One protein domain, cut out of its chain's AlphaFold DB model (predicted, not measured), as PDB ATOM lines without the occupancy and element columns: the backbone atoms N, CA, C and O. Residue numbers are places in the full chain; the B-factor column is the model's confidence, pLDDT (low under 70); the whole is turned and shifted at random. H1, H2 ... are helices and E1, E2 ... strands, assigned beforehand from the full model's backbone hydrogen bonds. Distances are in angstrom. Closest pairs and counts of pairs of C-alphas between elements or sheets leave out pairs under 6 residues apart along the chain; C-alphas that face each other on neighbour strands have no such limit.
ATOM      1  N   LYS A  43      93.204 101.580 123.726       55.19
ATOM      2  CA  LYS A  43      93.681 100.713 122.657       55.19
ATOM      3  C   LYS A  43      95.126 101.158 122.489       55.19
ATOM      4  O   LYS A  43      95.355 102.315 122.150       55.19
ATOM      5  N   LEU A  44      96.067 100.316 122.910       72.50
ATOM      6  CA  LEU A  44      97.477 100.670 122.936       72.50
ATOM      7  C   LEU A  44      97.904 100.755 121.474       72.50
ATOM      8  O   LEU A  44      98.167  99.748 120.822       72.50
ATOM      9  N   PHE A  45      97.796 101.968 120.945       81.06
ATOM     10  CA  PHE A  45      98.288 102.362 119.646       81.06
ATOM     11  C   PHE A  45      99.695 102.879 119.882       81.06
ATOM     12  O   PHE A  45      99.892 103.833 120.644       81.06
ATOM     13  N   HIS A  46     100.673 102.229 119.275       85.62
ATOM     14  CA  HIS A  46     102.063 102.638 119.403       85.62
ATOM     15  C   HIS A  46     102.569 103.102 118.055       85.62
ATOM     16  O   HIS A  46     102.398 102.415 117.054       85.62
ATOM     17  N   CYS A  47     103.154 104.292 118.030       87.44
ATOM     18  CA  CYS A  47     103.889 104.752 116.869       87.44
ATOM     19  C   CYS A  47     105.360 104.413 117.090       87.44
ATOM     20  O   CYS A  47     105.904 104.719 118.148       87.44
ATOM     21  N   VAL A  48     105.991 103.781 116.115       89.19
ATOM     22  CA  VAL A  48     107.405 103.425 116.118       89.19
ATOM     23  C   VAL A  48     108.055 104.173 114.976       89.19
ATOM     24  O   VAL A  48     107.652 104.034 113.826       89.19
ATOM     25  N   ARG A  49     109.055 104.976 115.300       90.19
ATOM     26  CA  ARG A  49     109.827 105.748 114.341       90.19
ATOM     27  C   ARG A  49     111.174 105.060 114.164       90.19
ATOM     28  O   ARG A  49     111.902 104.855 115.137       90.19
ATOM     29  N   LEU A  50     111.460 104.639 112.936       89.50
ATOM     30  CA  LEU A  50     112.716 103.972 112.614       89.50
ATOM     31  C   LEU A  50     113.884 104.971 112.527       89.50
ATOM     32  O   LEU A  50     113.657 106.178 112.353       89.50
ATOM     33  N   PRO A  51     115.137 104.487 112.634       87.12
ATOM     34  CA  PRO A  51     116.316 105.328 112.461       87.12
ATOM     35  C   PRO A  51     116.253 106.106 111.140       87.12
ATOM     36  O   PRO A  51     115.895 105.550 110.108       87.12
ATOM     37  N   GLY A  52     116.588 107.397 111.168       86.00
ATOM     38  CA  GLY A  52     116.575 108.257 109.977       86.00
ATOM     39  C   GLY A  52     115.272 109.022 109.713       86.00
ATOM     40  O   GLY A  52     115.233 109.815 108.776       86.00
ATOM     41  N   VAL A  53     114.234 108.841 110.538       88.75
ATOM     42  CA  VAL A  53     113.003 109.654 110.507       88.75
ATOM     43  C   VAL A  53     113.072 110.735 111.588       88.75
ATOM     44  O   VAL A  53     113.324 110.438 112.761       88.75
ATOM     45  N   ALA A  54     112.848 111.999 111.229       87.12
ATOM     46  CA  ALA A  54     112.920 113.118 112.172       87.12
ATOM     47  C   ALA A  54     111.641 113.247 113.020       87.12
ATOM     48  O   ALA A  54     110.565 112.812 112.629       87.12
ATOM     49  N   GLU A  55     111.733 113.857 114.205       85.62
ATOM     50  CA  GLU A  55     110.594 113.904 115.143       85.62
ATOM     51  C   GLU A  55     109.471 114.789 114.602       85.62
ATOM     52  O   GLU A  55     108.304 114.407 114.601       85.62
ATOM     53  N   LYS A  56     109.857 115.925 114.011       87.00
ATOM     54  CA  LYS A  56     108.960 116.844 113.303       87.00
ATOM     55  C   LYS A  56     108.175 116.191 112.160       87.00
ATOM     56  O   LYS A  56     107.120 116.700 111.801       87.00
ATOM     57  N   GLU A  57     108.683 115.095 111.587       87.12
ATOM     58  CA  GLU A  57     108.030 114.379 110.482       87.12
ATOM     59  C   GLU A  57     106.821 113.575 110.963       87.12
ATOM     60  O   GLU A  57     105.981 113.204 110.148       87.12
ATOM     61  N   VAL A  58     106.700 113.335 112.275       88.19
ATOM     62  CA  VAL A  58     105.646 112.519 112.891       88.19
ATOM     63  C   VAL A  58     104.896 113.323 113.970       88.19
ATOM     64  O   VAL A  58     105.019 113.027 115.158       88.19
ATOM     65  N   PRO A  59     104.099 114.344 113.593       86.75
ATOM     66  CA  PRO A  59     103.285 115.138 114.517       86.75
ATOM     67  C   PRO A  59     102.051 114.356 115.002       86.75
ATOM     68  O   PRO A  59     100.914 114.718 114.698       86.75
ATOM     69  N   LEU A  60     102.252 113.256 115.726       85.06
ATOM     70  CA  LEU A  60     101.179 112.454 116.313       85.06
ATOM     71  C   LEU A  60     101.056 112.730 117.813       85.06
ATOM     72  O   LEU A  60     102.043 112.818 118.530       85.06
ATOM     73  N   SER A  61      99.817 112.805 118.291       78.69
ATOM     74  CA  SER A  61      99.485 113.020 119.712       78.69
ATOM     75  C   SER A  61      99.753 111.801 120.607       78.69
ATOM     76  O   SER A  61      99.760 111.909 121.833       78.69
ATOM     77  N   GLN A  62      99.917 110.615 120.015       79.62
ATOM     78  CA  GLN A  62     100.202 109.372 120.730       79.62
ATOM     79  C   GLN A  62     101.683 109.284 121.109       79.62
ATOM     80  O   GLN A  62     102.537 109.915 120.496       79.62
ATOM     81  N   LYS A  63     102.006 108.420 122.081       75.19
ATOM     82  CA  LYS A  63     103.400 108.110 122.417       75.19
ATOM     83  C   LYS A  63     104.113 107.526 121.188       75.19
ATOM     84  O   LYS A  63     103.762 106.435 120.725       75.19
ATOM     85  N   VAL A  64     105.114 108.255 120.697       81.44
ATOM     86  CA  VAL A  64     106.026 107.827 119.632       81.44
ATOM     87  C   VAL A  64     107.278 107.236 120.274       81.44
ATOM     88  O   VAL A  64     107.944 107.886 121.075       81.44
ATOM     89  N   PHE A  65     107.593 105.991 119.940       82.06
ATOM     90  CA  PHE A  65     108.830 105.325 120.323       82.06
ATOM     91  C   PHE A  65     109.856 105.532 119.219       82.06
ATOM     92  O   PHE A  65     109.580 105.239 118.056       82.06
ATOM     93  N   GLN A  66     111.033 106.023 119.587       81.19
ATOM     94  CA  GLN A  66     112.163 106.099 118.675       81.19
ATOM     95  C   GLN A  66     112.986 104.823 118.785       81.19
ATOM     96  O   GLN A  66     113.386 104.454 119.886       81.19
ATOM     97  N   ILE A  67     113.257 104.193 117.647       80.50
ATOM     98  CA  ILE A  67     114.317 103.193 117.529       80.50
ATOM     99  C   ILE A  67     115.572 103.941 117.090       80.50
ATOM    100  O   ILE A  67     115.570 104.600 116.047       80.50
ATOM    101  N   ASN A  68     116.625 103.896 117.905       73.88
ATOM    102  CA  ASN A  68     117.829 104.693 117.660       73.88
ATOM    103  C   ASN A  68     118.821 103.969 116.753       73.88
ATOM    104  O   ASN A  68     119.550 104.613 116.001       73.88
ATOM    105  N   SER A  69     118.823 102.637 116.778       75.38
ATOM    106  CA  SER A  69     119.752 101.830 115.997       75.38
ATOM    107  C   SER A  69     119.065 100.698 115.227       75.38
ATOM    108  O   SER A  69     118.190 100.004 115.737       75.38
ATOM    109  N   LYS A  70     119.550 100.458 114.000       69.31
ATOM    110  CA  LYS A  70     120.322  99.236 113.741       69.31
ATOM    111  C   LYS A  70     119.892  97.989 114.530       69.31
ATOM    112  O   LYS A  70     119.090  97.143 114.160       69.31
ATOM    113  N   GLN A  71     120.542  97.890 115.673       68.12
ATOM    114  CA  GLN A  71     120.619  96.683 116.453       68.12
ATOM    115  C   GLN A  71     119.363  96.463 117.305       68.12
ATOM    116  O   GLN A  71     118.960  95.325 117.518       68.12
ATOM    117  N   GLU A  72     118.668  97.530 117.702       67.25
ATOM    118  CA  GLU A  72     117.447  97.454 118.522       67.25
ATOM    119  C   GLU A  72     116.307  96.676 117.847       67.25
ATOM    120  O   GLU A  72     115.512  96.021 118.525       67.25
ATOM    121  N   TYR A  73     116.227  96.685 116.511       66.38
ATOM    122  CA  TYR A  73     115.255  95.858 115.791       66.38
ATOM    123  C   TYR A  73     115.758  94.419 115.538       66.38
ATOM    124  O   TYR A  73     114.959  93.472 115.458       66.38
ATOM    125  N   VAL A  74     117.080  94.216 115.457       61.28
ATOM    126  CA  VAL A  74     117.721  92.900 115.264       61.28
ATOM    127  C   VAL A  74     117.750  92.081 116.557       61.28
ATOM    128  O   VAL A  74     117.512  90.876 116.498       61.28
ATOM    129  N   ASP A  75     117.888  92.720 117.717       58.94
ATOM    130  CA  ASP A  75     118.071  92.038 119.010       58.94
ATOM    131  C   ASP A  75     116.765  91.778 119.776       58.94
ATOM    132  O   ASP A  75     116.764  91.195 120.854       58.94
ATOM    133  N   ALA A  76     115.614  92.107 119.182       53.06
ATOM    134  CA  ALA A  76     114.292  91.650 119.633       53.06
ATOM    135  C   ALA A  76     113.822  92.118 121.030       53.06
ATOM    136  O   ALA A  76     112.796  91.633 121.521       53.06
ATOM    137  N   GLU A  77     114.448  93.132 121.620       54.72
ATOM    138  CA  GLU A  77     113.780  94.003 122.594       54.72
ATOM    139  C   GLU A  77     113.241  95.252 121.885       54.72
ATOM    140  O   GLU A  77     113.528  96.387 122.252       54.72
ATOM    141  N   GLY A  78     112.390  95.052 120.868       58.69
ATOM    142  CA  GLY A  78     111.449  96.113 120.506       58.69
ATOM    143  C   GLY A  78     110.707  96.563 121.777       58.69
ATOM    144  O   GLY A  78     110.532  95.723 122.671       58.69
ATOM    145  N   PRO A  79     110.288  97.840 121.892       61.72
ATOM    146  CA  PRO A  79     109.665  98.355 123.108       61.72
ATOM    147  C   PRO A  79     108.671  97.339 123.676       61.72
ATOM    148  O   PRO A  79     107.779  96.887 122.955       61.72
ATOM    149  N   LYS A  80     108.844  96.908 124.935       68.38
ATOM    150  CA  LYS A  80     107.998  95.874 125.581       68.38
ATOM    151  C   LYS A  80     106.507  96.215 125.475       68.38
ATOM    152  O   LYS A  80     105.646  95.339 125.510       68.38
ATOM    153  N   GLU A  81     106.219  97.496 125.311       69.06
ATOM    154  CA  GLU A  81     104.930  98.102 125.035       69.06
ATOM    155  C   GLU A  81     104.303  97.631 123.713       69.06
ATOM    156  O   GLU A  81     103.102  97.376 123.674       69.06
ATOM    157  N   ILE A  82     105.091  97.405 122.656       73.69
ATOM    158  CA  ILE A  82     104.624  96.910 121.348       73.69
ATOM    159  C   ILE A  82     103.988  95.529 121.462       73.69
ATOM    160  O   ILE A  82     102.965  95.273 120.833       73.69
ATOM    161  N   ARG A  83     104.520  94.660 122.330       72.56
ATOM    162  CA  ARG A  83     103.945  93.324 122.575       72.56
ATOM    163  C   ARG A  83     102.551  93.384 123.207       72.56
ATOM    164  O   ARG A  83     101.816  92.406 123.170       72.56
ATOM    165  N   LYS A  84     102.190  94.520 123.811       73.69
ATOM    166  CA  LYS A  84     100.871  94.777 124.409       73.69
ATOM    167  C   LYS A  84      99.995  95.666 123.517       73.69
ATOM    168  O   LYS A  84      98.859  95.960 123.893       73.69
ATOM    169  N   ALA A  85     100.516  96.114 122.374       80.56
ATOM    170  CA  ALA A  85      99.791  96.960 121.443       80.56
ATOM    171  C   ALA A  85      98.653  96.186 120.784       80.56
ATOM    172  O   ALA A  85      98.742  94.983 120.560       80.56
ATOM    173  N   LYS A  86      97.594  96.900 120.410       85.50
ATOM    174  CA  LYS A  86      96.613  96.357 119.468       85.50
ATOM    175  C   LYS A  86      97.034  96.631 118.027       85.50
ATOM    176  O   LYS A  86      96.907  95.758 117.175       85.50
ATOM    177  N   SER A  87      97.519  97.844 117.782       88.81
ATOM    178  CA  SER A  87      97.988  98.266 116.469       88.81
ATOM    179  C   SER A  87      99.254  99.104 116.621       88.81
ATOM    180  O   SER A  87      99.383  99.895 117.562       88.81
ATOM    181  N   VAL A  88     100.179  98.940 115.686       90.00
ATOM    182  CA  VAL A  88     101.461  99.636 115.630       90.00
ATOM    183  C   VAL A  88     101.552 100.375 114.308       90.00
ATOM    184  O   VAL A  88     101.372  99.779 113.251       90.00
ATOM    185  N   LEU A  89     101.852 101.665 114.371       92.38
ATOM    186  CA  LEU A  89     102.209 102.469 113.212       92.38
ATOM    187  C   LEU A  89     103.725 102.559 113.149       92.38
ATOM    188  O   LEU A  89     104.340 103.202 113.991       92.38
ATOM    189  N   MET A  90     104.324 101.899 112.173       92.25
ATOM    190  CA  MET A  90     105.747 101.962 111.901       92.25
ATOM    191  C   MET A  90     106.014 102.995 110.809       92.25
ATOM    192  O   MET A  90     105.593 102.826 109.665       92.25
ATOM    193  N   VAL A  91     106.735 104.053 111.173       92.62
ATOM    194  CA  VAL A  91     107.194 105.093 110.252       92.62
ATOM    195  C   VAL A  91     108.604 104.759 109.800       92.62
ATOM    196  O   VAL A  91     109.527 104.727 110.620       92.62
ATOM    197  N   VAL A  92     108.765 104.501 108.506       92.81
ATOM    198  CA  VAL A  92     110.037 104.059 107.923       92.81
ATOM    199  C   VAL A  92     110.718 105.188 107.158       92.81
ATOM    200  O   VAL A  92     110.030 105.966 106.500       92.81
ATOM    201  N   PRO A  93     112.051 105.331 107.206       91.31
ATOM    202  CA  PRO A  93     112.733 106.300 106.363       91.31
ATOM    203  C   PRO A  93     112.611 105.896 104.890       91.31
ATOM    204  O   PRO A  93     112.397 104.737 104.547       91.31
ATOM    205  N   PHE A  94     112.784 106.864 103.999       89.38
ATOM    206  CA  PHE A  94     112.976 106.564 102.587       89.38
ATOM    207  C   PHE A  94     114.362 105.949 102.356       89.38
ATOM    208  O   PHE A  94     115.357 106.542 102.774       89.38
ATOM    209  N   THR A  95     114.423 104.824 101.644       89.00
ATOM    210  CA  THR A  95     115.676 104.148 101.291       89.00
ATOM    211  C   THR A  95     115.552 103.391  99.974       89.00
ATOM    212  O   THR A  95     114.457 103.076  99.522       89.00
ATOM    213  N   THR A  96     116.680 103.103  99.341       89.50
ATOM    214  CA  THR A  96     116.758 102.194  98.184       89.50
ATOM    215  C   THR A  96     117.651 100.992  98.486       89.50
ATOM    216  O   THR A  96     118.007 100.253  97.576       89.50
ATOM    217  N   GLU A  97     118.046 100.817  99.748       90.69
ATOM    218  CA  GLU A  97     118.908  99.731 100.204       90.69
ATOM    219  C   GLU A  97     118.066  98.519 100.628       90.69
ATOM    220  O   GLU A  97     117.292  98.588 101.582       90.69
ATOM    221  N   GLU A  98     118.246  97.382  99.954       89.19
ATOM    222  CA  GLU A  98     117.531  96.131 100.262       89.19
ATOM    223  C   GLU A  98     117.798  95.633 101.688       89.19
ATOM    224  O   GLU A  98     116.890  95.163 102.373       89.19
ATOM    225  N   THR A  99     119.018  95.818 102.191       89.06
ATOM    226  CA  THR A  99     119.427  95.390 103.538       89.06
ATOM    227  C   THR A  99     118.643  96.091 104.654       89.06
ATOM    228  O   THR A  99     118.428  95.517 105.730       89.06
ATOM    229  N   GLU A 100     118.174  97.321 104.417       87.19
ATOM    230  CA  GLU A 100     117.293  98.040 105.341       87.19
ATOM    231  C   GLU A 100     115.875  97.467 105.326       87.19
ATOM    232  O   GLU A 100     115.258  97.304 106.377       87.19
ATOM    233  N   ILE A 101     115.379  97.078 104.156       89.25
ATOM    234  CA  ILE A 101     114.055  96.473 104.001       89.25
ATOM    235  C   ILE A 101     114.025  95.090 104.655       89.25
ATOM    236  O   ILE A 101     113.120  94.793 105.433       89.25
ATOM    237  N   GLU A 102     115.054  94.270 104.429       88.38
ATOM    238  CA  GLU A 102     115.216  92.975 105.097       88.38
ATOM    239  C   GLU A 102     115.220  93.115 106.620       88.38
ATOM    240  O   GLU A 102     114.594  92.336 107.340       88.38
ATOM    241  N   SER A 103     115.916  94.137 107.110       87.25
ATOM    242  CA  SER A 103     115.981  94.490 108.521       87.25
ATOM    243  C   SER A 103     114.598  94.804 109.103       87.25
ATOM    244  O   SER A 103     114.232  94.277 110.159       87.25
ATOM    245  N   TRP A 104     113.798  95.614 108.407       89.81
ATOM    246  CA  TRP A 104     112.431  95.933 108.825       89.81
ATOM    247  C   TRP A 104     111.519  94.715 108.732       89.81
ATOM    248  O   TRP A 104     110.692  94.496 109.616       89.81
ATOM    249  N   ASN A 105     111.698  93.876 107.712       88.94
ATOM    250  CA  ASN A 105     110.931  92.647 107.562       88.94
ATOM    251  C   ASN A 105     111.197  91.701 108.741       88.94
ATOM    252  O   ASN A 105     110.262  91.249 109.398       88.94
ATOM    253  N   ARG A 106     112.470  91.487 109.108       86.44
ATOM    254  CA  ARG A 106     112.850  90.699 110.298       86.44
ATOM    255  C   ARG A 106     112.232  91.245 111.580       86.44
ATOM    256  O   ARG A 106     111.891  90.463 112.463       86.44
ATOM    257  N   TYR A 107     112.093  92.562 111.701       85.62
ATOM    258  CA  TYR A 107     111.405  93.164 112.837       85.62
ATOM    259  C   TYR A 107     109.909  92.840 112.840       85.62
ATOM    260  O   TYR A 107     109.382  92.400 113.857       85.62
ATOM    261  N   ILE A 108     109.240  93.006 111.697       88.69
ATOM    262  CA  ILE A 108     107.815  92.705 111.528       88.69
ATOM    263  C   ILE A 108     107.512  91.239 111.862       88.69
ATOM    264  O   ILE A 108     106.535  90.985 112.562       88.69
ATOM    265  N   GLN A 109     108.370  90.292 111.460       88.06
ATOM    266  CA  GLN A 109     108.190  88.865 111.783       88.06
ATOM    267  C   GLN A 109     108.233  88.556 113.289       88.06
ATOM    268  O   GLN A 109     107.757  87.509 113.716       88.06
ATOM    269  N   LYS A 110     108.826  89.430 114.111       83.75
ATOM    270  CA  LYS A 110     108.920  89.241 115.570       83.75
ATOM    271  C   LYS A 110     107.728  89.816 116.328       83.75
ATOM    272  O   LYS A 110     107.600  89.586 117.532       83.75
ATOM    273  N   VAL A 111     106.899  90.618 115.667       85.25
ATOM    274  CA  VAL A 111     105.698  91.192 116.267       85.25
ATOM    275  C   VAL A 111     104.606  90.119 116.291       85.25
ATOM    276  O   VAL A 111     104.416  89.405 115.315       85.25
ATOM    277  N   ASP A 112     103.881  90.001 117.407       85.62
ATOM    278  CA  ASP A 112     102.819  88.996 117.587       85.62
ATOM    279  C   ASP A 112     101.753  89.081 116.464       85.62
ATOM    280  O   ASP A 112     101.343  90.175 116.055       85.62
ATOM    281  N   SER A 113     101.286  87.923 115.970       88.19
ATOM    282  CA  SER A 113     100.226  87.757 114.951       88.19
ATOM    283  C   SER A 113      98.953  88.552 115.227       88.19
ATOM    284  O   SER A 113      98.268  88.982 114.299       88.19
ATOM    285  N   LYS A 114      98.657  88.816 116.501       86.44
ATOM    286  CA  LYS A 114      97.478  89.569 116.948       86.44
ATOM    287  C   LYS A 114      97.611  91.081 116.789       86.44
ATOM    288  O   LYS A 114      96.595  91.775 116.841       86.44
ATOM    289  N   VAL A 115      98.834  91.597 116.656       88.44
ATOM    290  CA  VAL A 115      99.096  93.034 116.531       88.44
ATOM    291  C   VAL A 115      98.986  93.437 115.072       88.44
ATOM    292  O   VAL A 115      99.615  92.849 114.200       88.44
ATOM    293  N   GLU A 116      98.204  94.470 114.807       91.69
ATOM    294  CA  GLU A 116      98.032  95.039 113.474       91.69
ATOM    295  C   GLU A 116      99.142  96.041 113.156       91.69
ATOM    296  O   GLU A 116      99.347  96.992 113.909       91.69
ATOM    297  N   ILE A 117      99.851  95.859 112.044       92.44
ATOM    298  CA  ILE A 117     100.988  96.716 111.682       92.44
ATOM    299  C   ILE A 117     100.619  97.600 110.498       92.44
ATOM    300  O   ILE A 117     100.135  97.123 109.477       92.44
ATOM    301  N   TRP A 118     100.898  98.890 110.632       94.19
ATOM    302  CA  TRP A 118     100.740  99.902 109.599       94.19
ATOM    303  C   TRP A 118     102.124 100.422 109.237       94.19
ATOM    304  O   TRP A 118     102.776 101.036 110.074       94.19
ATOM    305  N   LEU A 119     102.583 100.159 108.020       93.81
ATOM    306  CA  LEU A 119     103.890 100.580 107.529       93.81
ATOM    307  C   LEU A 119     103.711 101.821 106.658       93.81
ATOM    308  O   LEU A 119     103.100 101.736 105.593       93.81
ATOM    309  N   VAL A 120     104.216 102.968 107.116       93.44
ATOM    310  CA  VAL A 120     104.038 104.261 106.443       93.44
ATOM    311  C   VAL A 120     105.402 104.904 106.172       93.44
ATOM    312  O   VAL A 120     106.202 105.039 107.100       93.44
ATOM    313  N   PRO A 121     105.707 105.297 104.925       92.25
ATOM    314  CA  PRO A 121     106.979 105.928 104.592       92.25
ATOM    315  C   PRO A 121     107.060 107.345 105.159       92.25
ATOM    316  O   PRO A 121     106.077 108.069 105.151       92.25
ATOM    317  N   SER A 122     108.228 107.784 105.616       90.00
ATOM    318  CA  SER A 122     108.404 109.158 106.081       90.00
ATOM    319  C   SER A 122     108.234 110.149 104.917       90.00
ATOM    320  O   SER A 122     108.714 109.882 103.807       90.00
ATOM    321  N   PRO A 123     107.576 111.296 105.151       84.38
ATOM    322  CA  PRO A 123     107.462 112.367 104.168       84.38
ATOM    323  C   PRO A 123     108.833 112.886 103.677       84.38
ATOM    324  O   PRO A 123     109.746 113.098 104.473       84.38
ATOM    325  N   ARG A 124     108.983 113.170 102.370       81.56
ATOM    326  CA  ARG A 124     110.219 113.739 101.778       81.56
ATOM    327  C   ARG A 124     109.939 114.929 100.852       81.56
ATOM    328  O   ARG A 124     108.827 115.087 100.354       81.56
ATOM    329  N   MET A 125     110.938 115.795 100.646       69.00
ATOM    330  CA  MET A 125     110.802 116.995  99.796       69.00
ATOM    331  C   MET A 125     111.383 116.815  98.384       69.00
ATOM    332  O   MET A 125     110.934 117.500  97.472       69.00
ATOM    333  N   ASP A 126     112.341 115.907  98.187       66.12
ATOM    334  CA  ASP A 126     113.267 115.947  97.048       66.12
ATOM    335  C   ASP A 126     113.683 114.556  96.533       66.12
ATOM    336  O   ASP A 126     114.856 114.182  96.511       66.12
ATOM    337  N   LEU A 127     112.717 113.763  96.074       69.69
ATOM    338  CA  LEU A 127     113.005 112.435  95.532       69.69
ATOM    339  C   LEU A 127     112.834 112.386  94.014       69.69
ATOM    340  O   LEU A 127     111.811 112.792  93.468       69.69
ATOM    341  N   ASN A 128     113.839 111.832  93.333       82.00
ATOM    342  CA  ASN A 128     113.727 111.449  91.927       82.00
ATOM    343  C   ASN A 128     112.681 110.326  91.781       82.00
ATOM    344  O   ASN A 128     112.731 109.344  92.526       82.00
ATOM    345  N   ALA A 129     111.802 110.444  90.780       82.00
ATOM    346  CA  ALA A 129     110.813 109.442  90.378       82.00
ATOM    347  C   ALA A 129     111.369 108.008  90.341       82.00
ATOM    348  O   ALA A 129     110.742 107.099  90.874       82.00
ATOM    349  N   GLY A 130     112.576 107.800  89.801       85.56
ATOM    350  CA  GLY A 130     113.186 106.467  89.744       85.56
ATOM    351  C   GLY A 130     113.400 105.846  91.127       85.56
ATOM    352  O   GLY A 130     113.090 104.677  91.337       85.56
ATOM    353  N   ARG A 131     113.847 106.642  92.107       87.56
ATOM    354  CA  ARG A 131     114.044 106.158  93.481       87.56
ATOM    355  C   ARG A 131     112.711 105.863  94.162       87.56
ATOM    356  O   ARG A 131     112.642 104.914  94.935       87.56
ATOM    357  N   ILE A 132     111.680 106.667  93.894       86.12
ATOM    358  CA  ILE A 132     110.332 106.471  94.451       86.12
ATOM    359  C   ILE A 132     109.784 105.115  94.011       86.12
ATOM    360  O   ILE A 132     109.369 104.333  94.862       86.12
ATOM    361  N   VAL A 133     109.892 104.806  92.716       88.06
ATOM    362  CA  VAL A 133     109.481 103.512  92.156       88.06
ATOM    363  C   VAL A 133     110.276 102.366  92.783       88.06
ATOM    364  O   VAL A 133     109.684 101.384  93.225       88.06
ATOM    365  N   THR A 134     111.605 102.490  92.887       91.00
ATOM    366  CA  THR A 134     112.436 101.471  93.550       91.00
ATOM    367  C   THR A 134     111.986 101.234  94.989       91.00
ATOM    368  O   THR A 134     111.776 100.091  95.384       91.00
ATOM    369  N   PHE A 135     111.789 102.296  95.770       91.38
ATOM    370  CA  PHE A 135     111.367 102.173  97.161       91.38
ATOM    371  C   PHE A 135     109.951 101.598  97.302       91.38
ATOM    372  O   PHE A 135     109.720 100.749  98.159       91.38
ATOM    373  N   GLY A 136     109.014 102.005  96.442       89.56
ATOM    374  CA  GLY A 136     107.662 101.444  96.395       89.56
ATOM    375  C   GLY A 136     107.669  99.946  96.095       89.56
ATOM    376  O   GLY A 136     107.013  99.176  96.796       89.56
ATOM    377  N   ASN A 137     108.485  99.516  95.128       91.25
ATOM    378  CA  ASN A 137     108.673  98.101  94.811       91.25
ATOM    379  C   ASN A 137     109.248  97.329  96.002       91.25
ATOM    380  O   ASN A 137     108.733  96.268  96.340       91.25
ATOM    381  N   LEU A 138     110.259  97.874  96.678       92.75
ATOM    382  CA  LEU A 138     110.840  97.253  97.868       92.75
ATOM    383  C   LEU A 138     109.823  97.126  99.012       92.75
ATOM    384  O   LEU A 138     109.689  96.062  99.608       92.75
ATOM    385  N   LEU A 139     109.046  98.177  99.287       91.81
ATOM    386  CA  LEU A 139     107.986  98.136 100.296       91.81
ATOM    387  C   LEU A 139     106.887  97.130  99.946       91.81
ATOM    388  O   LEU A 139     106.371  96.464 100.840       91.81
ATOM    389  N   SER A 140     106.545  96.974  98.665       90.06
ATOM    390  CA  SER A 140     105.528  96.007  98.226       90.06
ATOM    391  C   SER A 140     105.907  94.545  98.497       90.06
ATOM    392  O   SER A 140     105.027  93.692  98.601       90.06
ATOM    393  N   GLN A 141     107.201  94.253  98.657       89.94
ATOM    394  CA  GLN A 141     107.702  92.914  98.979       89.94
ATOM    395  C   GLN A 141     107.567  92.579 100.472       89.94
ATOM    396  O   GLN A 141     107.775  91.434 100.874       89.94
ATOM    397  N   MET A 142     107.211  93.559 101.306       90.50
ATOM    398  CA  MET A 142     107.043  93.367 102.742       90.50
ATOM    399  C   MET A 142     105.824  92.496 103.024       90.50
ATOM    400  O   MET A 142     104.701  92.810 102.629       90.50
ATOM    401  N   GLN A 143     106.042  91.405 103.751       89.12
ATOM    402  CA  GLN A 143     105.003  90.436 104.079       89.12
ATOM    403  C   GLN A 143     105.184  89.920 105.498       89.12
ATOM    404  O   GLN A 143     106.272  89.958 106.061       89.12
ATOM    405  N   ARG A 144     104.108  89.387 106.067       89.31
ATOM    406  CA  ARG A 144     104.127  88.682 107.345       89.31
ATOM    407  C   ARG A 144     104.013  87.186 107.113       89.31
ATOM    408  O   ARG A 144     103.024  86.731 106.550       89.31
ATOM    409  N   GLY A 145     105.014  86.433 107.561       85.56
ATOM    410  CA  GLY A 145     105.048  84.979 107.410       85.56
ATOM    411  C   GLY A 145     104.018  84.265 108.287       85.56
ATOM    412  O   GLY A 145     103.567  83.181 107.941       85.56
ATOM    413  N   ASP A 146     103.601  84.891 109.389       86.56
ATOM    414  CA  ASP A 146     102.578  84.378 110.310       86.56
ATOM    415  C   ASP A 146     101.130  84.672 109.866       86.56
ATOM    416  O   ASP A 146     100.187  84.292 110.560       86.56
ATOM    417  N   GLY A 147     100.941  85.362 108.734       84.88
ATOM    418  CA  GLY A 147      99.626  85.736 108.203       84.88
ATOM    419  C   GLY A 147      98.893  86.826 108.995       84.88
ATOM    420  O   GLY A 147      97.713  87.073 108.739       84.88
ATOM    421  N   GLY A 148      99.550  87.481 109.959       88.56
ATOM    422  CA  GLY A 148      98.941  88.581 110.705       88.56
ATOM    423  C   GLY A 148      98.720  89.840 109.845       88.56
ATOM    424  O   GLY A 148      99.322  89.993 108.779       88.56
ATOM    425  N   PRO A 149      97.865  90.780 110.289       92.12
ATOM    426  CA  PRO A 149      97.514  91.950 109.494       92.12
ATOM    427  C   PRO A 149      98.701  92.911 109.341       92.12
ATOM    428  O   PRO A 149      99.294  93.361 110.330       92.12
ATOM    429  N   LEU A 150      99.024  93.220 108.084       93.69
ATOM    430  CA  LEU A 150     100.038  94.183 107.664       93.69
ATOM    431  C   LEU A 150      99.445  95.099 106.587       93.69
ATOM    432  O   LEU A 150      99.006  94.642 105.532       93.69
ATOM    433  N   HIS A 151      99.449  96.401 106.851       94.00
ATOM    434  CA  HIS A 151      98.982  97.437 105.939       94.00
ATOM    435  C   HIS A 151     100.171  98.273 105.481       94.00
ATOM    436  O   HIS A 151     100.689  99.083 106.247       94.00
ATOM    437  N   VAL A 152     100.611  98.068 104.240       93.50
ATOM    438  CA  VAL A 152     101.736  98.805 103.653       93.50
ATOM    439  C   VAL A 152     101.223  99.981 102.831       93.50
ATOM    440  O   VAL A 152     100.359  99.818 101.966       93.50
ATOM    441  N   PHE A 153     101.769 101.163 103.107       91.88
ATOM    442  CA  PHE A 153     101.536 102.364 102.321       91.88
ATOM    443  C   PHE A 153     102.681 102.542 101.333       91.88
ATOM    444  O   PHE A 153     103.847 102.646 101.721       91.88
ATOM    445  N   SER A 154     102.335 102.565 100.051       87.06
ATOM    446  CA  SER A 154     103.277 102.877  98.991       87.06
ATOM    447  C   SER A 154     103.542 104.384  98.974       87.06
ATOM    448  O   SER A 154     102.611 105.171  99.169       87.06
ATOM    449  N   PRO A 155     104.776 104.821  98.682       82.81
ATOM    450  CA  PRO A 155     105.073 106.213  98.363       82.81
ATOM    451  C   PRO A 155     104.139 106.762  97.272       82.81
ATOM    452  O   PRO A 155     103.702 107.908  97.365       82.81
ATOM    453  N   ASP A 156     103.794 105.924  96.290       81.50
ATOM    454  CA  ASP A 156     102.925 106.254  95.156       81.50
ATOM    455  C   ASP A 156     101.428 106.170  95.470       81.50
ATOM    456  O   ASP A 156     100.615 106.457  94.592       81.50
ATOM    457  N   ASP A 157     101.038 105.794  96.696       82.69
ATOM    458  CA  ASP A 157      99.636 105.872  97.097       82.69
ATOM    459  C   ASP A 157      99.154 107.323  97.018       82.69
ATOM    460  O   ASP A 157      99.868 108.260  97.379       82.69
ATOM    461  N   GLN A 158      97.921 107.521  96.556       77.38
ATOM    462  CA  GLN A 158      97.375 108.856  96.338       77.38
ATOM    463  C   GLN A 158      95.959 108.927  96.881       77.38
ATOM    464  O   GLN A 158      95.160 108.001  96.727       77.38
ATOM    465  N   ASN A 159      95.632 110.065  97.482       72.94
ATOM    466  CA  ASN A 159      94.252 110.492  97.613       72.94
ATOM    467  C   ASN A 159      94.049 111.646  96.638       72.94
ATOM    468  O   ASN A 159      94.644 112.716  96.803       72.94
ATOM    469  N   LYS A 160      93.204 111.431  95.628       70.12
ATOM    470  CA  LYS A 160      93.064 112.348  94.487       70.12
ATOM    471  C   LYS A 160      94.411 112.502  93.759       70.12
ATOM    472  O   LYS A 160      95.017 111.494  93.426       70.12
ATOM    473  N   GLU A 161      94.865 113.736  93.532       64.44
ATOM    474  CA  GLU A 161      96.085 114.090  92.786       64.44
ATOM    475  C   GLU A 161      97.310 114.349  93.688       64.44
ATOM    476  O   GLU A 161      98.331 114.853  93.223       64.44
ATOM    477  N   HIS A 162      97.225 114.065  94.993       67.19
ATOM    478  CA  HIS A 162      98.332 114.307  95.922       67.19
ATOM    479  C   HIS A 162      99.028 112.993  96.287       67.19
ATOM    480  O   HIS A 162      98.470 112.219  97.078       67.19
ATOM    481  N   PRO A 163     100.236 112.736  95.751       73.00
ATOM    482  CA  PRO A 163     100.984 111.544  96.107       73.00
ATOM    483  C   PRO A 163     101.416 111.597  97.572       73.00
ATOM    484  O   PRO A 163     101.709 112.668  98.119       73.00
ATOM    485  N   LEU A 164     101.478 110.428  98.207       77.25
ATOM    486  CA  LEU A 164     101.857 110.307  99.605       77.25
ATOM    487  C   LEU A 164     103.295 110.794  99.817       77.25
ATOM    488  O   LEU A 164     103.537 111.592 100.710       77.25
ATOM    489  N   TRP A 165     104.239 110.405  98.960       69.25
ATOM    490  CA  TRP A 165     105.678 110.618  99.172       69.25
ATOM    491  C   TRP A 165     106.149 112.072  99.349       69.25
ATOM    492  O   TRP A 165     107.211 112.299  99.934       69.25
ATOM    493  N   SER A 166     105.398 113.063  98.861       70.19
ATOM    494  CA  SER A 166     105.888 114.440  98.738       70.19
ATOM    495  C   SER A 166     105.284 115.405  99.755       70.19
ATOM    496  O   SER A 166     104.095 115.725  99.709       70.19
ATOM    497  N   ILE A 167     106.120 115.998 100.606       67.19
ATOM    498  CA  ILE A 167     105.716 117.124 101.466       67.19
ATOM    499  C   ILE A 167     105.361 118.349 100.630       67.19
ATOM    500  O   ILE A 167     104.501 119.114 101.039       67.19
ATOM    501  N   ALA A 168     105.989 118.550  99.468       60.88
ATOM    502  CA  ALA A 168     105.702 119.710  98.626       60.88
ATOM    503  C   ALA A 168     104.231 119.716  98.174       60.88
ATOM    504  O   ALA A 168     103.570 120.751  98.242       60.88
ATOM    505  N   PHE A 169     103.690 118.547  97.813       66.00
ATOM    506  CA  PHE A 169     102.261 118.393  97.519       66.00
ATOM    507  C   PHE A 169     101.391 118.449  98.778       66.00
ATOM    508  O   PHE A 169     100.299 119.012  98.748       66.00
ATOM    509  N   ASN A 170     101.888 117.922  99.898       68.12
ATOM    510  CA  ASN A 170     101.170 117.923 101.167       68.12
ATOM    511  C   ASN A 170     101.355 119.219 101.985       68.12
ATOM    512  O   ASN A 170     100.806 119.306 103.065       68.12
ATOM    513  N   LYS A 171     102.074 120.243 101.501       78.19
ATOM    514  CA  LYS A 171     102.412 121.527 102.167       78.19
ATOM    515  C   LYS A 171     103.227 121.430 103.467       78.19
ATOM    516  O   LYS A 171     104.164 122.201 103.648       78.19
ATOM    517  N   ASN A 172     102.862 120.545 104.392       84.50
ATOM    518  CA  ASN A 172     103.482 120.357 105.703       84.50
ATOM    519  C   ASN A 172     103.298 118.906 106.201       84.50
ATOM    520  O   ASN A 172     102.559 118.110 105.618       84.50
ATOM    521  N   PHE A 173     103.958 118.557 107.311       87.81
ATOM    522  CA  PHE A 173     103.894 117.206 107.882       87.81
ATOM    523  C   PHE A 173     102.495 116.814 108.374       87.81
ATOM    524  O   PHE A 173     102.111 115.655 108.263       87.81
ATOM    525  N   ARG A 174     101.696 117.754 108.892       87.19
ATOM    526  CA  ARG A 174     100.340 117.445 109.380       87.19
ATOM    527  C   ARG A 174      99.418 117.032 108.251       87.19
ATOM    528  O   ARG A 174      98.708 116.037 108.359       87.19
ATOM    529  N   ASP A 175      99.435 117.805 107.180       86.06
ATOM    530  CA  ASP A 175      98.638 117.562 105.989       86.06
ATOM    531  C   ASP A 175      99.061 116.255 105.307       86.06
ATOM    532  O   ASP A 175      98.189 115.503 104.876       86.06
ATOM    533  N   TYR A 176     100.352 115.902 105.352       89.38
ATOM    534  CA  TYR A 176     100.820 114.565 104.976       89.38
ATOM    535  C   TYR A 176     100.114 113.467 105.797       89.38
ATOM    536  O   TYR A 176      99.514 112.563 105.224       89.38
ATOM    537  N   TRP A 177     100.081 113.557 107.132       89.38
ATOM    538  CA  TRP A 177      99.423 112.536 107.966       89.38
ATOM    539  C   TRP A 177      97.896 112.518 107.830       89.38
ATOM    540  O   TRP A 177      97.273 111.457 107.920       89.38
ATOM    541  N   ARG A 178      97.273 113.673 107.568       88.31
ATOM    542  CA  ARG A 178      95.852 113.743 107.191       88.31
ATOM    543  C   ARG A 178      95.611 113.027 105.861       88.31
ATOM    544  O   ARG A 178      94.604 112.332 105.732       88.31
ATOM    545  N   ASN A 179      96.539 113.145 104.911       87.88
ATOM    546  CA  ASN A 179      96.490 112.432 103.643       87.88
ATOM    547  C   ASN A 179      96.665 110.915 103.831       87.88
ATOM    548  O   ASN A 179      95.842 110.159 103.327       87.88
ATOM    549  N   VAL A 180      97.627 110.461 104.650       90.44
ATOM    550  CA  VAL A 180      97.781 109.034 105.022       90.44
ATOM    551  C   VAL A 180      96.458 108.458 105.532       90.44
ATOM    552  O   VAL A 180      96.007 107.412 105.065       90.44
ATOM    553  N   LYS A 181      95.797 109.163 106.459       89.94
ATOM    554  CA  LYS A 181      94.493 108.745 106.984       89.94
ATOM    555  C   LYS A 181      93.430 108.683 105.885       89.94
ATOM    556  O   LYS A 181      92.673 107.720 105.822       89.94
ATOM    557  N   ALA A 182      93.380 109.676 105.005       88.81
ATOM    558  CA  ALA A 182      92.413 109.690 103.916       88.81
ATOM    559  C   ALA A 182      92.652 108.558 102.895       88.81
ATOM    560  O   ALA A 182      91.692 107.967 102.403       88.81
ATOM    561  N   ILE A 183      93.914 108.201 102.624       89.38
ATOM    562  CA  ILE A 183      94.284 107.023 101.822       89.38
ATOM    563  C   ILE A 183      93.835 105.738 102.529       89.38
ATOM    564  O   ILE A 183      93.282 104.850 101.882       89.38
ATOM    565  N   ALA A 184      94.023 105.635 103.849       90.50
ATOM    566  CA  ALA A 184      93.544 104.494 104.629       90.50
ATOM    567  C   ALA A 184      92.022 104.316 104.497       90.50
ATOM    568  O   ALA A 184      91.552 103.213 104.204       90.50
ATOM    569  N   ASP A 185      91.272 105.411 104.641       89.19
ATOM    570  CA  ASP A 185      89.816 105.426 104.496       89.19
ATOM    571  C   ASP A 185      89.395 105.031 103.064       89.19
ATOM    572  O   ASP A 185      88.486 104.217 102.887       89.19
ATOM    573  N   ALA A 186      90.098 105.525 102.034       88.06
ATOM    574  CA  ALA A 186      89.862 105.159 100.631       88.06
ATOM    575  C   ALA A 186      90.133 103.668 100.354       88.06
ATOM    576  O   ALA A 186      89.379 103.022  99.624       88.06
ATOM    577  N   LYS A 187      91.152 103.093 101.005       88.00
ATOM    578  CA  LYS A 187      91.451 101.650 100.990       88.00
ATOM    579  C   LYS A 187      90.482 100.821 101.850       88.00
ATOM    580  O   LYS A 187      90.659  99.609 101.963       88.00
ATOM    581  N   LYS A 188      89.455 101.443 102.448       88.38
ATOM    582  CA  LYS A 188      88.495 100.825 103.385       88.38
ATOM    583  C   LYS A 188      89.172 100.184 104.601       88.38
ATOM    584  O   LYS A 188      88.622  99.269 105.215       88.38
TER     585      LYS A 188
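This is residues 43 to 188 of the 249 residues of the protein "Protein CBG26797" of Caenorhabditis briggsae (UniProt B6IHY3). A twisted sheet of five parallel strands stands between helices, with H2 and H3 over one side of it and H5, together with loop residues 55 to 61, over the other. H1 packs on H2 away from the sheet, and the short H4 makes a corner with H5. The printed part has 146 residues with five named helices and five named strands, in the order E1 E2 H1 E3 H2 E4 H3 E5 H4 H5; across the sheet the strands run E2 E1 E3 E4 E5. The class is mixed, helices and strands, with under half of the residues in named elements. The whole is compact, with a radius of gyration of the C-alphas of 14.4 A, and rounded, spanning 38 by 32 by 28 A.

E1, residues 45 to 49, begins with C-alpha 45 at (98.288, 102.362, 119.646) and is 13.1 A long. E2 is residues 64 to 66 and H1 residues 70 to 74. E3, residues 87 to 92, measures 15.9 A, and H2, residues 98 to 108, 15.3 A. E4, residues 116 to 121, measures 16.7 A, and H3, residues 129 to 140, 16.4 A. E5 is residues 150 to 152 and H4 residues 167 to 170. H5, residues 173 to 186, is 19.9 A long and ends with C-alpha 186 at (89.862, 105.159, 100.631).

E3 and E4 are parallel at 21 degrees, with N 90 and O 118 2.7 A apart, within hydrogen-bond range. E1 and E3 are parallel at 14 degrees, with N 48 and O 89 at 2.8 A. The edge strands are E2, with N 65 and O 47 at 2.8 A, and E5, with N 151 and O 117 at 2.8 A. E3, H2, E4 and E4, H3, E5 are strand-helix-strand units, two parallel neighbours joined through a helix; E2, H1, E3 is a split one, with E1 between its strands. The three crossovers are right-handed. H2 only grazes the sheet with residues 100 to 108, H3 with 135 to 140, and H5 with 177 to 184, only just on it with 5 pairs of C-alphas within 10 A. H2 and H3 only just touch, only at their ends, with 3 pairs of C-alphas within 8 A; the closest are Ile 101 and Leu 138, 7.0 A. H1 touches H2, the closest C-alphas being Tyr 73 and Tyr 107, 5.6 A. H4 and H5 touch only at the corner, at the C-alphas of Asn 170 and Tyr 176, 5.1 A. H3 and H5 are apart. Every O i to N i+4 pair is within hydrogen-bond range in H2, H3 and H5; H1 has 0 of 1, beside 1 of 2 O i to N i+3 pairs, and H4 is too short for an O i to N i+4 pair.

The two C-alphas farthest apart, Asp 75 and Glu 161, are 40.7 A apart. The printed part has no cut. The links E1 to E2, H1 to E3 and E5 to H4 are long. The mean pLDDT of the printed part is 82.9, and 23 residues are under 70, among them residues 70 to 81 and 167 to 170.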